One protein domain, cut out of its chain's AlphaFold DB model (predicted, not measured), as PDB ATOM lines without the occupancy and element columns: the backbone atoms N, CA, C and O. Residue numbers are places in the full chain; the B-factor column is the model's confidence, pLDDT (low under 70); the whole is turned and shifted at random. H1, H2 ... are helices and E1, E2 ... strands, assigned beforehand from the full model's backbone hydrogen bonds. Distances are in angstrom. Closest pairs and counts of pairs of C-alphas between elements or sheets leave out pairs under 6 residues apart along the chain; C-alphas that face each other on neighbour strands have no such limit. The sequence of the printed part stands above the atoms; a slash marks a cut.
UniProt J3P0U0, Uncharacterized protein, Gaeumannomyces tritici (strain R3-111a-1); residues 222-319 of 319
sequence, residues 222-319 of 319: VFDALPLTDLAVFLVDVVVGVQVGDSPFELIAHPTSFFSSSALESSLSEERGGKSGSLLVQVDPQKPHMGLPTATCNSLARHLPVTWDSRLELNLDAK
ATOM      1  N   VAL A 222     313.780 407.475 239.809       85.19
ATOM      2  CA  VAL A 222     313.173 408.797 239.636       85.19
ATOM      3  C   VAL A 222     313.623 409.335 238.290       85.19
ATOM      4  O   VAL A 222     314.816 409.335 237.992       85.19
ATOM      5  N   PHE A 223     312.656 409.774 237.495       82.12
ATOM      6  CA  PHE A 223     312.878 410.368 236.186       82.12
ATOM      7  C   PHE A 223     312.313 411.780 236.199       82.12
ATOM      8  O   PHE A 223     311.250 412.011 236.783       82.12
ATOM      9  N   ASP A 224     313.013 412.704 235.551       76.94
ATOM     10  CA  ASP A 224     312.495 414.048 235.355       76.94
ATOM     11  C   ASP A 224     311.295 413.971 234.410       76.94
ATOM     12  O   ASP A 224     311.411 413.588 233.244       76.94
ATOM     13  N   ALA A 225     310.124 414.286 234.954       69.50
ATOM     14  CA  ALA A 225     308.906 414.400 234.178       69.50
ATOM     15  C   ALA A 225     308.951 415.697 233.375       69.50
ATOM     16  O   ALA A 225     309.210 416.770 233.925       69.50
ATOM     17  N   LEU A 226     308.645 415.610 232.083       68.00
ATOM     18  CA  LEU A 226     308.418 416.811 231.297       68.00
ATOM     19  C   LEU A 226     307.000 417.316 231.573       68.00
ATOM     20  O   LEU A 226     306.051 416.547 231.399       68.00
ATOM     21  N   PRO A 227     306.829 418.587 231.983       57.09
ATOM     22  CA  PRO A 227     305.514 419.190 232.090       57.09
ATOM     23  C   PRO A 227     305.012 419.426 230.666       57.09
ATOM     24  O   PRO A 227     305.268 420.466 230.057       57.09
ATOM     25  N   LEU A 228     304.356 418.413 230.108       57.69
ATOM     26  CA  LEU A 228     303.502 418.504 228.928       57.69
ATOM     27  C   LEU A 228     302.041 418.435 229.394       57.69
ATOM     28  O   LEU A 228     301.769 418.472 230.592       57.69
ATOM     29  N   THR A 229     301.088 418.374 228.464       53.25
ATOM     30  CA  THR A 229     299.671 418.151 228.806       53.25
ATOM     31  C   THR A 229     299.477 416.857 229.600       53.25
ATOM     32  O   THR A 229     298.513 416.742 230.353       53.25
ATOM     33  N   ASP A 230     300.435 415.933 229.478       62.81
ATOM     34  CA  ASP A 230     300.475 414.630 230.119       62.81
ATOM     35  C   ASP A 230     301.856 414.325 230.711       62.81
ATOM     36  O   ASP A 230     302.873 414.900 230.313       62.81
ATOM     37  N   LEU A 231     301.895 413.368 231.645       72.94
ATOM     38  CA  LEU A 231     303.135 412.850 232.216       72.94
ATOM     39  C   LEU A 231     303.950 412.133 231.135       72.94
ATOM     40  O   LEU A 231     303.602 411.027 230.716       72.94
ATOM     41  N   ALA A 232     305.056 412.753 230.724       79.00
ATOM     42  CA  ALA A 232     305.968 412.196 229.739       79.00
ATOM     43  C   ALA A 232     307.380 411.994 230.302       79.00
ATOM     44  O   ALA A 232     307.867 412.787 231.113       79.00
ATOM     45  N   VAL A 233     308.032 410.928 229.844       85.75
ATOM     46  CA  VAL A 233     309.401 410.531 230.205       85.75
ATOM     47  C   VAL A 233     310.182 410.122 228.955       85.75
ATOM     48  O   VAL A 233     309.601 409.900 227.893       85.75
ATOM     49  N   PHE A 234     311.504 410.002 229.074       89.75
ATOM     50  CA  PHE A 234     312.352 409.535 227.978       89.75
ATOM     51  C   PHE A 234     312.570 408.020 228.029       89.75
ATOM     52  O   PHE A 234     313.130 407.497 228.992       89.75
ATOM     53  N   LEU A 235     312.186 407.323 226.962       88.69
ATOM     54  CA  LEU A 235     312.505 405.918 226.731       88.69
ATOM     55  C   LEU A 235     313.783 405.819 225.897       88.69
ATOM     56  O   LEU A 235     313.852 406.336 224.784       88.69
ATOM     57  N   VAL A 236     314.803 405.157 226.438       91.00
ATOM     58  CA  VAL A 236     316.122 405.041 225.790       91.00
ATOM     59  C   VAL A 236     316.379 403.676 225.165       91.00
ATOM     60  O   VAL A 236     317.264 403.565 224.323       91.00
ATOM     61  N   ASP A 237     315.664 402.643 225.615       91.50
ATOM     62  CA  ASP A 237     315.823 401.275 225.135       91.50
ATOM     63  C   ASP A 237     314.613 400.407 225.527       91.50
ATOM     64  O   ASP A 237     313.900 400.701 226.487       91.50
ATOM     65  N   VAL A 238     314.415 399.312 224.801       90.88
ATOM     66  CA  VAL A 238     313.443 398.243 225.039       90.88
ATOM     67  C   VAL A 238     314.210 396.940 224.888       90.88
ATOM     68  O   VAL A 238     314.503 396.497 223.776       90.88
ATOM     69  N   VAL A 239     314.556 396.344 226.024       90.56
ATOM     70  CA  VAL A 239     315.352 395.119 226.089       90.56
ATOM     71  C   VAL A 239     314.451 393.962 226.486       90.56
ATOM     72  O   VAL A 239     313.783 394.022 227.518       90.56
ATOM     73  N   VAL A 240     314.462 392.895 225.691       88.62
ATOM     74  CA  VAL A 240     313.787 391.638 226.029       88.62
ATOM     75  C   VAL A 240     314.841 390.588 226.332       88.62
ATOM     76  O   VAL A 240     315.840 390.456 225.627       88.62
ATOM     77  N   GLY A 241     314.624 389.848 227.411       86.94
ATOM     78  CA  GLY A 241     315.497 388.777 227.858       86.94
ATOM     79  C   GLY A 241     314.763 387.859 228.821       86.94
ATOM     80  O   GLY A 241     313.580 388.046 229.105       86.94
ATOM     81  N   VAL A 242     315.482 386.866 229.330       84.38
ATOM     82  CA  VAL A 242     314.933 385.842 230.220       84.38
ATOM     83  C   VAL A 242     315.562 386.021 231.586       84.38
ATOM     84  O   VAL A 242     316.783 386.069 231.715       84.38
ATOM     85  N   GLN A 243     314.720 386.175 232.607       79.50
ATOM     86  CA  GLN A 243     315.194 386.424 233.965       79.50
ATOM     87  C   GLN A 243     315.735 385.150 234.626       79.50
ATOM     88  O   GLN A 243     316.716 385.210 235.364       79.50
ATOM     89  N   VAL A 244     315.082 384.007 234.391       82.75
ATOM     90  CA  VAL A 244     315.419 382.711 234.991       82.75
ATOM     91  C   VAL A 244     315.183 381.603 233.969       82.75
ATOM     92  O   VAL A 244     314.121 381.561 233.354       82.75
ATOM     93  N   GLY A 245     316.135 380.676 233.860       84.62
ATOM     94  CA  GLY A 245     316.045 379.518 232.970       84.62
ATOM     95  C   GLY A 245     316.426 379.825 231.522       84.62
ATOM     96  O   GLY A 245     316.943 380.900 231.217       84.62
ATOM     97  N   ASP A 246     316.183 378.847 230.652       83.44
ATOM     98  CA  ASP A 246     316.410 378.978 229.215       83.44
ATOM     99  C   ASP A 246     315.305 379.806 228.560       83.44
ATOM    100  O   ASP A 246     314.164 379.855 229.030       83.44
ATOM    101  N   SER A 247     315.642 380.454 227.446       82.69
ATOM    102  CA  SER A 247     314.662 381.240 226.712       82.69
ATOM    103  C   SER A 247     313.589 380.366 226.076       82.69
ATOM    104  O   SER A 247     313.933 379.430 225.353       82.69
ATOM    105  N   PRO A 248     312.296 380.698 226.248       81.31
ATOM    106  CA  PRO A 248     311.236 380.076 225.465       81.31
ATOM    107  C   PRO A 248     311.239 380.568 224.007       81.31
ATOM    108  O   PRO A 248     310.504 380.032 223.182       81.31
ATOM    109  N   PHE A 249     312.044 381.588 223.682       82.81
ATOM    110  CA  PHE A 249     312.174 382.149 222.344       82.81
ATOM    111  C   PHE A 249     313.567 381.834 221.800       82.81
ATOM    112  O   PHE A 249     314.561 382.403 222.256       82.81
ATOM    113  N   GLU A 250     313.643 380.962 220.792       77.06
ATOM    114  CA  GLU A 250     314.916 380.511 220.200       77.06
ATOM    115  C   GLU A 250     315.815 381.677 219.755       77.06
ATOM    116  O   GLU A 250     317.041 381.588 219.811       77.06
ATOM    117  N   LEU A 251     315.205 382.797 219.356       80.69
ATOM    118  CA  LEU A 251     315.900 383.980 218.854       80.69
ATOM    119  C   LEU A 251     316.279 384.998 219.948       80.69
ATOM    120  O   LEU A 251     316.889 386.016 219.635       80.69
ATOM    121  N   ILE A 252     315.952 384.744 221.222       83.62
ATOM    122  CA  ILE A 252     316.268 385.630 222.357       83.62
ATOM    123  C   ILE A 252     317.049 384.843 223.413       83.62
ATOM    124  O   ILE A 252     316.537 384.535 224.483       83.62
ATOM    125  N   ALA A 253     318.302 384.496 223.119       78.75
ATOM    126  CA  ALA A 253     319.150 383.738 224.049       78.75
ATOM    127  C   ALA A 253     319.722 384.587 225.204       78.75
ATOM    128  O   ALA A 253     320.077 384.057 226.251       78.75
ATOM    129  N   HIS A 254     319.825 385.903 225.014       83.44
ATOM    130  CA  HIS A 254     320.367 386.858 225.985       83.44
ATOM    131  C   HIS A 254     319.545 388.155 225.942       83.44
ATOM    132  O   HIS A 254     318.852 388.386 224.944       83.44
ATOM    133  N   PRO A 255     319.629 389.025 226.970       89.31
ATOM    134  CA  PRO A 255     319.024 390.352 226.922       89.31
ATOM    135  C   PRO A 255     319.422 391.096 225.642       89.31
ATOM    136  O   PRO A 255     320.598 391.375 225.417       89.31
ATOM    137  N   THR A 256     318.436 391.376 224.796       90.06
ATOM    138  CA  THR A 256     318.625 391.948 223.460       90.06
ATOM    139  C   THR A 256     317.779 393.205 223.331       90.06
ATOM    140  O   THR A 256     316.599 393.198 223.682       90.06
ATOM    141  N   SER A 257     318.385 394.290 222.850       91.88
ATOM    142  CA  SER A 257     317.667 395.523 222.523       91.88
ATOM    143  C   SER A 257     316.878 395.338 221.228       91.88
ATOM    144  O   SER A 257     317.416 394.890 220.216       91.88
ATOM    145  N   PHE A 258     315.602 395.710 221.261       91.31
ATOM    146  CA  PHE A 258     314.713 395.759 220.096       91.31
ATOM    147  C   PHE A 258     314.323 397.186 219.723       91.31
ATOM    148  O   PHE A 258     313.524 397.403 218.811       91.31
ATOM    149  N   PHE A 259     314.873 398.151 220.447       91.19
ATOM    150  CA  PHE A 259     314.500 399.540 220.348       91.19
ATOM    151  C   PHE A 259     314.950 400.154 219.029       91.19
ATOM    152  O   PHE A 259     316.105 400.057 218.614       91.19
ATOM    153  N   SER A 260     314.002 400.799 218.365       88.00
ATOM    154  CA  SER A 260     314.233 401.520 217.127       88.00
ATOM    155  C   SER A 260     313.255 402.681 217.023       88.00
ATOM    156  O   SER A 260     312.034 402.486 217.045       88.00
ATOM    157  N   SER A 261     313.815 403.881 216.898       83.62
ATOM    158  CA  SER A 261     313.106 405.134 216.664       83.62
ATOM    159  C   SER A 261     313.405 405.668 215.264       83.62
ATOM    160  O   SER A 261     314.492 405.470 214.715       83.62
ATOM    161  N   SER A 262     312.454 406.390 214.685       86.06
ATOM    162  CA  SER A 262     312.690 407.198 213.491       86.06
ATOM    163  C   SER A 262     313.517 408.448 213.819       86.06
ATOM    164  O   SER A 262     313.599 408.888 214.969       86.06
ATOM    165  N   ALA A 263     314.108 409.057 212.787       86.75
ATOM    166  CA  ALA A 263     314.841 410.314 212.937       86.75
ATOM    167  C   ALA A 263     313.947 411.436 213.488       86.75
ATOM    168  O   ALA A 263     314.386 412.196 214.339       86.75
ATOM    169  N   LEU A 264     312.683 411.504 213.048       85.50
ATOM    170  CA  LEU A 264     311.731 412.506 213.526       85.50
ATOM    171  C   LEU A 264     311.443 412.342 215.024       85.50
ATOM    172  O   LEU A 264     311.484 413.319 215.763       85.50
ATOM    173  N   GLU A 265     311.179 411.115 215.475       83.88
ATOM    174  CA  GLU A 265     310.895 410.846 216.887       83.88
ATOM    175  C   GLU A 265     312.117 411.123 217.781       83.88
ATOM    176  O   GLU A 265     311.969 411.708 218.853       83.88
ATOM    177  N   SER A 266     313.322 410.769 217.315       86.56
ATOM    178  CA  SER A 266     314.575 411.095 218.012       86.56
ATOM    179  C   SER A 266     314.773 412.605 218.125       86.56
ATOM    180  O   SER A 266     315.056 413.101 219.213       86.56
ATOM    181  N   SER A 267     314.580 413.350 217.031       87.69
ATOM    182  CA  SER A 267     314.717 414.810 217.032       87.69
ATOM    183  C   SER A 267     313.741 415.474 218.003       87.69
ATOM    184  O   SER A 267     314.147 416.348 218.764       87.69
ATOM    185  N   LEU A 268     312.480 415.029 218.040       85.94
ATOM    186  CA  LEU A 268     311.487 415.545 218.989       85.94
ATOM    187  C   LEU A 268     311.895 415.304 220.447       85.94
ATOM    188  O   LEU A 268     311.653 416.151 221.303       85.94
ATOM    189  N   SER A 269     312.517 414.161 220.738       87.81
ATOM    190  CA  SER A 269     313.026 413.856 222.073       87.81
ATOM    191  C   SER A 269     314.214 414.757 222.435       87.81
ATOM    192  O   SER A 269     314.226 415.367 223.504       87.81
ATOM    193  N   GLU A 270     315.177 414.917 221.522       89.25
ATOM    194  CA  GLU A 270     316.356 415.780 221.693       89.25
ATOM    195  C   GLU A 270     315.984 417.254 221.904       89.25
ATOM    196  O   GLU A 270     316.503 417.894 222.820       89.25
ATOM    197  N   GLU A 271     315.028 417.782 221.132       87.38
ATOM    198  CA  GLU A 271     314.495 419.147 221.293       87.38
ATOM    199  C   GLU A 271     313.915 419.397 222.691       87.38
ATOM    200  O   GLU A 271     313.884 420.533 223.168       87.38
ATOM    201  N   ARG A 272     313.464 418.339 223.371       85.31
ATOM    202  CA  ARG A 272     312.907 418.395 224.727       85.31
ATOM    203  C   ARG A 272     313.928 418.067 225.816       85.31
ATOM    204  O   ARG A 272     313.550 417.996 226.982       85.31
ATOM    205  N   GLY A 273     315.204 417.911 225.463       88.06
ATOM    206  CA  GLY A 273     316.294 417.599 226.393       88.06
ATOM    207  C   GLY A 273     316.581 416.104 226.555       88.06
ATOM    208  O   GLY A 273     317.339 415.718 227.445       88.06
ATOM    209  N   GLY A 274     315.986 415.262 225.711       87.75
ATOM    210  CA  GLY A 274     316.240 413.828 225.663       87.75
ATOM    211  C   GLY A 274     317.617 413.499 225.087       87.75
ATOM    212  O   GLY A 274     318.248 414.291 224.386       87.75
ATOM    213  N   LYS A 275     318.099 412.285 225.366       89.56
ATOM    214  CA  LYS A 275     319.333 411.767 224.758       89.56
ATOM    215  C   LYS A 275     319.100 411.495 223.269       89.56
ATOM    216  O   LYS A 275     318.022 411.029 222.903       89.56
ATOM    217  N   SER A 276     320.119 411.682 222.433       88.38
ATOM    218  CA  SER A 276     320.026 411.273 221.028       88.38
ATOM    219  C   SER A 276     319.690 409.789 220.886       88.38
ATOM    220  O   SER A 276     320.237 408.944 221.604       88.38
ATOM    221  N   GLY A 277     318.740 409.498 219.999       86.31
ATOM    222  CA  GLY A 277     318.133 408.186 219.815       86.31
ATOM    223  C   GLY A 277     317.016 407.852 220.803       86.31
ATOM    224  O   GLY A 277     316.397 406.816 220.639       86.31
ATOM    225  N   SER A 278     316.730 408.669 221.820       90.25
ATOM    226  CA  SER A 278     315.635 408.390 222.762       90.25
ATOM    227  C   SER A 278     314.266 408.792 222.210       90.25
ATOM    228  O   SER A 278     314.163 409.548 221.248       90.25
ATOM    229  N   LEU A 279     313.211 408.312 222.864       89.00
ATOM    230  CA  LEU A 279     311.826 408.649 222.566       89.00
ATOM    231  C   LEU A 279     311.176 409.374 223.729       89.00
ATOM    232  O   LEU A 279     311.346 408.989 224.883       89.00
ATOM    233  N   LEU A 280     310.346 410.356 223.406       85.56
ATOM    234  CA  LEU A 280     309.411 410.930 224.353       85.56
ATOM    235  C   LEU A 280     308.176 410.025 224.440       85.56
ATOM    236  O   LEU A 280     307.481 409.840 223.443       85.56
ATOM    237  N   VAL A 281     307.907 409.458 225.616       82.88
ATOM    238  CA  VAL A 281     306.782 408.537 225.835       82.88
ATOM    239  C   VAL A 281     305.864 409.038 226.939       82.88
ATOM    240  O   VAL A 281     306.323 409.568 227.949       82.88
ATOM    241  N   GLN A 282     304.563 408.846 226.750       80.25
ATOM    242  CA  GLN A 282     303.542 409.185 227.734       80.25
ATOM    243  C   GLN A 282     303.292 408.002 228.671       80.25
ATOM    244  O   GLN A 282     303.146 406.861 228.230       80.25
ATOM    245  N   VAL A 283     303.207 408.282 229.968       77.31
ATOM    246  CA  VAL A 283     302.784 407.313 230.978       77.31
ATOM    247  C   VAL A 283     301.283 407.468 231.170       77.31
ATOM    248  O   VAL A 283     300.845 408.353 231.894       77.31
ATOM    249  N   ASP A 284     300.497 406.613 230.518       72.88
ATOM    250  CA  ASP A 284     299.036 406.660 230.593       72.88
ATOM    251  C   ASP A 284     298.472 405.374 231.230       72.88
ATOM    252  O   ASP A 284     298.396 404.336 230.565       72.88
ATOM    253  N   PRO A 285     298.043 405.410 232.507       67.69
ATOM    254  CA  PRO A 285     297.458 404.250 233.183       67.69
ATOM    255  C   PRO A 285     296.086 403.835 232.621       67.69
ATOM    256  O   PRO A 285     295.562 402.794 233.020       67.69
ATOM    257  N   GLN A 286     295.483 404.617 231.718       62.50
ATOM    258  CA  GLN A 286     294.269 404.223 231.001       62.50
ATOM    259  C   GLN A 286     294.561 403.286 229.830       62.50
ATOM    260  O   GLN A 286     293.650 402.600 229.354       62.50
ATOM    261  N   LYS A 287     295.807 403.264 229.337       62.19
ATOM    262  CA  LYS A 287     296.225 402.372 228.258       62.19
ATOM    263  C   LYS A 287     296.748 401.071 228.879       62.19
ATOM    264  O   LYS A 287     297.757 401.065 229.572       62.19
ATOM    265  N   PRO A 288     296.090 399.936 228.621       57.69
ATOM    266  CA  PRO A 288     296.454 398.635 229.189       57.69
ATOM    267  C   PRO A 288     297.479 397.886 228.329       57.69
ATOM    268  O   PRO A 288     297.738 396.707 228.547       57.69
ATOM    269  N   HIS A 289     298.028 398.560 227.323       64.75
ATOM    270  CA  HIS A 289     299.064 398.057 226.442       64.75
ATOM    271  C   HIS A 289     300.184 399.086 226.354       64.75
ATOM    272  O   HIS A 289     299.975 400.284 226.545       64.75
ATOM    273  N   MET A 290     301.373 398.602 226.018       72.44
ATOM    274  CA  MET A 290     302.503 399.455 225.700       72.44
ATOM    275  C   MET A 290     302.442 399.819 224.216       72.44
ATOM    276  O   MET A 290     302.576 398.951 223.356       72.44
ATOM    277  N   GLY A 291     302.225 401.099 223.915       76.94
ATOM    278  CA  GLY A 291     302.408 401.628 222.566       76.94
ATOM    279  C   GLY A 291     303.897 401.808 222.282       76.94
ATOM    280  O   GLY A 291     304.577 402.522 223.015       76.94
ATOM    281  N   LEU A 292     304.406 401.159 221.237       81.38
ATOM    282  CA  LEU A 292     305.797 401.275 220.795       81.38
ATOM    283  C   LEU A 292     305.842 401.738 219.333       81.38
ATOM    284  O   LEU A 292     304.897 401.466 218.584       81.38
ATOM    285  N   PRO A 293     306.930 402.394 218.888       81.38
ATOM    286  CA  PRO A 293     307.086 402.747 217.484       81.38
ATOM    287  C   PRO A 293     306.983 401.519 216.590       81.38
ATOM    288  O   PRO A 293     307.483 400.445 216.931       81.38
ATOM    289  N   THR A 294     306.426 401.694 215.393       80.19
ATOM    290  CA  THR A 294     306.260 400.615 214.411       80.19
ATOM    291  C   THR A 294     307.563 399.857 214.146       80.19
ATOM    292  O   THR A 294     307.550 398.634 214.028       80.19
ATOM    293  N   ALA A 295     308.702 400.554 214.098       82.50
ATOM    294  CA  ALA A 295     310.006 399.923 213.911       82.50
ATOM    295  C   ALA A 295     310.379 398.988 215.077       82.50
ATOM    296  O   ALA A 295     310.816 397.860 214.838       82.50
ATOM    297  N   THR A 296     310.134 399.418 216.318       86.69
ATOM    298  CA  THR A 296     310.331 398.600 217.524       86.69
ATOM    299  C   THR A 296     309.364 397.409 217.540       86.69
ATOM    300  O   THR A 296     309.800 396.271 217.714       86.69
ATOM    301  N   CYS A 297     308.072 397.631 217.264       84.38
ATOM    302  CA  CYS A 297     307.066 396.563 217.169       84.38
ATOM    303  C   CYS A 297     307.443 395.498 216.130       84.38
ATOM    304  O   CYS A 297     307.401 394.307 216.422       84.38
ATOM    305  N   ASN A 298     307.858 395.916 214.932       85.06
ATOM    306  CA  ASN A 298     308.273 395.005 213.864       85.06
ATOM    307  C   ASN A 298     309.549 394.234 214.217       85.06
ATOM    308  O   ASN A 298     309.715 393.093 213.789       85.06
ATOM    309  N   SER A 299     310.463 394.849 214.971       87.19
ATOM    310  CA  SER A 299     311.669 394.182 215.468       87.19
ATOM    311  C   SER A 299     311.312 393.068 216.456       87.19
ATOM    312  O   SER A 299     311.742 391.924 216.284       87.19
ATOM    313  N   LEU A 300     310.446 393.378 217.427       87.88
ATOM    314  CA  LEU A 300     309.936 392.428 218.419       87.88
ATOM    315  C   LEU A 300     309.156 391.279 217.772       87.88
ATOM    316  O   LEU A 300     309.420 390.115 218.065       87.88
ATOM    317  N   ALA A 301     308.245 391.584 216.845       86.81
ATOM    318  CA  ALA A 301     307.373 390.592 216.213       86.81
ATOM    319  C   ALA A 301     308.128 389.532 215.388       86.81
ATOM    320  O   ALA A 301     307.602 388.453 215.150       86.81
ATOM    321  N   ARG A 302     309.373 389.800 214.968       86.94
ATOM    322  CA  ARG A 302     310.227 388.791 214.309       86.94
ATOM    323  C   ARG A 302     310.812 387.758 215.273       86.94
ATOM    324  O   ARG A 302     311.284 386.725 214.814       86.94
ATOM    325  N   HIS A 303     310.839 388.063 216.569       87.00
ATOM    326  CA  HIS A 303     311.503 387.255 217.596       87.00
ATOM    327  C   HIS A 303     310.522 386.656 218.604       87.00
ATOM    328  O   HIS A 303     310.874 385.715 219.313       87.00
ATOM    329  N   LEU A 304     309.301 387.189 218.661       85.44
ATOM    330  CA  LEU A 304     308.215 386.695 219.494       85.44
ATOM    331  C   LEU A 304     307.203 385.925 218.632       85.44
ATOM    332  O   LEU A 304     306.990 386.297 217.478       85.44
ATOM    333  N   PRO A 305     306.555 384.875 219.168       83.69
ATOM    334  CA  PRO A 305     305.550 384.089 218.460       83.69
ATOM    335  C   PRO A 305     304.226 384.858 218.399       83.69
ATOM    336  O   PRO A 305     303.241 384.487 219.030       83.69
ATOM    337  N   VAL A 306     304.215 385.966 217.663       82.19
ATOM    338  CA  VAL A 306     303.051 386.838 217.510       82.19
ATOM    339  C   VAL A 306     302.702 387.030 216.040       82.19
ATOM    340  O   VAL A 306     303.563 387.027 215.161       82.19
ATOM    341  N   THR A 307     301.419 387.216 215.766       77.69
ATOM    342  CA  THR A 307     300.870 387.466 214.434       77.69
ATOM    343  C   THR A 307     300.154 388.805 214.398       77.69
ATOM    344  O   THR A 307     299.324 389.091 215.260       77.69
ATOM    345  N   TRP A 308     300.450 389.610 213.380       77.00
ATOM    346  CA  TRP A 308     299.759 390.872 213.135       77.00
ATOM    347  C   TRP A 308     298.320 390.625 212.665       77.00
ATOM    348  O   TRP A 308     298.111 389.999 211.624       77.00
ATOM    349  N   ASP A 309     297.335 391.156 213.390       67.94
ATOM    350  CA  ASP A 309     295.950 391.245 212.922       67.94
ATOM    351  C   ASP A 309     295.698 392.662 212.394       67.94
ATOM    352  O   ASP A 309     295.586 393.619 213.155       67.94
ATOM    353  N   SER A 310     295.580 392.804 211.072       67.31
ATOM    354  CA  SER A 310     295.378 394.104 210.420       67.31
ATOM    355  C   SER A 310     294.013 394.734 210.685       67.31
ATOM    356  O   SER A 310     293.845 395.918 210.421       67.31
ATOM    357  N   ARG A 311     293.021 393.967 211.155       57.81
ATOM    358  CA  ARG A 311     291.718 394.514 211.566       57.81
ATOM    359  C   ARG A 311     291.803 395.136 212.950       57.81
ATOM    360  O   ARG A 311     291.001 396.007 213.276       57.81
ATOM    361  N   LEU A 312     292.723 394.615 213.765       57.31
ATOM    362  CA  LEU A 312     292.925 395.039 215.141       57.31
ATOM    363  C   LEU A 312     294.127 395.964 215.320       57.31
ATOM    364  O   LEU A 312     294.285 396.550 216.382       57.31
ATOM    365  N   GLU A 313     294.961 396.080 214.292       62.31
ATOM    366  CA  GLU A 313     296.207 396.837 214.316       62.31
ATOM    367  C   GLU A 313     297.082 396.472 215.534       62.31
ATOM    368  O   GLU A 313     297.726 397.320 216.154       62.31
ATOM    369  N   LEU A 314     297.088 395.180 215.887       66.19
ATOM    370  CA  LEU A 314     297.753 394.615 217.059       66.19
ATOM    371  C   LEU A 314     298.463 393.305 216.706       66.19
ATOM    372  O   LEU A 314     298.037 392.554 215.829       66.19
ATOM    373  N   ASN A 315     299.532 393.010 217.446       65.44
ATOM    374  CA  ASN A 315     300.164 391.694 217.443       65.44
ATOM    375  C   ASN A 315     299.464 390.801 218.476       65.44
ATOM    376  O   ASN A 315     299.412 391.151 219.655       65.44
ATOM    377  N   LEU A 316     298.920 389.670 218.029       67.19
ATOM    378  CA  LEU A 316     298.267 388.656 218.860       67.19
ATOM    379  C   LEU A 316     299.181 387.441 219.021       67.19
ATOM    380  O   LEU A 316     299.941 387.141 218.105       67.19
ATOM    381  N   ASP A 317     299.066 386.711 220.127       65.06
ATOM    382  CA  ASP A 317     299.790 385.448 220.307       65.06
ATOM    383  C   ASP A 317     299.454 384.466 219.174       65.06
ATOM    384  O   ASP A 317     298.281 384.227 218.858       65.06
ATOM    385  N   ALA A 318     300.488 383.898 218.556       60.94
ATOM    386  CA  ALA A 318     300.328 382.836 217.577       60.94
ATOM    387  C   ALA A 318     299.803 381.583 218.298       60.94
ATOM    388  O   ALA A 318     300.435 381.090 219.234       60.94
ATOM    389  N   LYS A 319     298.623 381.103 217.888       50.75
ATOM    390  CA  LYS A 319     298.053 379.835 218.370       50.75
ATOM    391  C   LYS A 319     298.816 378.626 217.847       50.75
ATOM    392  O   LYS A 319     299.209 378.660 216.660       50.75
TER     393      LYS A 319
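Overview. This is residues 222 to 319 of the 319 residues of an uncharacterized protein of Gaeumannomyces tritici (strain R3-111a-1) (UniProt J3P0U0). With little regular structure, the domain has two small strand pairs set apart, E1 and E2 with H1 packed on E2, and the hairpin E3 and E4 near one end of H2; the long link from E2 to H2 joins these two parts, and a long loop, residues 236 to 262, runs from E1 to H1. The 98 residues include, in order, E1 H1 E2 H2 E3 E4, mixed class, both sheets antiparallel, 34 residues in named elements. It is only just loose, close to compact, radius of gyration of the C-alphas 15.2 A, spans 42 by 33 by 26 A.

Along the chain. E1, residues 231 to 235, 12.9 A, begins at C-alpha (303.135, 412.850, 232.216). H1 is 263 to 271, 12.2 A; E2 279 to 282, 9.8 A; H2 294 to 301, 10.2 A; E3 306 to 309, 9.5 A; E4 314 to 317, 9.9 A, ending at C-alpha (299.790, 385.448, 220.307).

Arrangement. Within hydrogen-bond range are N 233 and O 281 of E1 and E2, 2.9 A, N 307 and O 316 of E3 and E4, 2.8 A, and every O i to N i+4 pair in H1 and H2. Closest C-alphas are Ser 269 and Leu 280 for H1 and E2, 5.2 A, and Ala 301 and Asn 315 for H2 and E4, 7.4 A. H1 and H2 are apart.

Size, cuts and confidence. The farthest C-alphas, Glu 271 and Lys 319, are 42.7 A apart. The printed part has no cut; links E1 to H1 and E2 to H2 are long. Residues 225 to 230, 285 to 289 and 309 to 319 have pLDDT under 70.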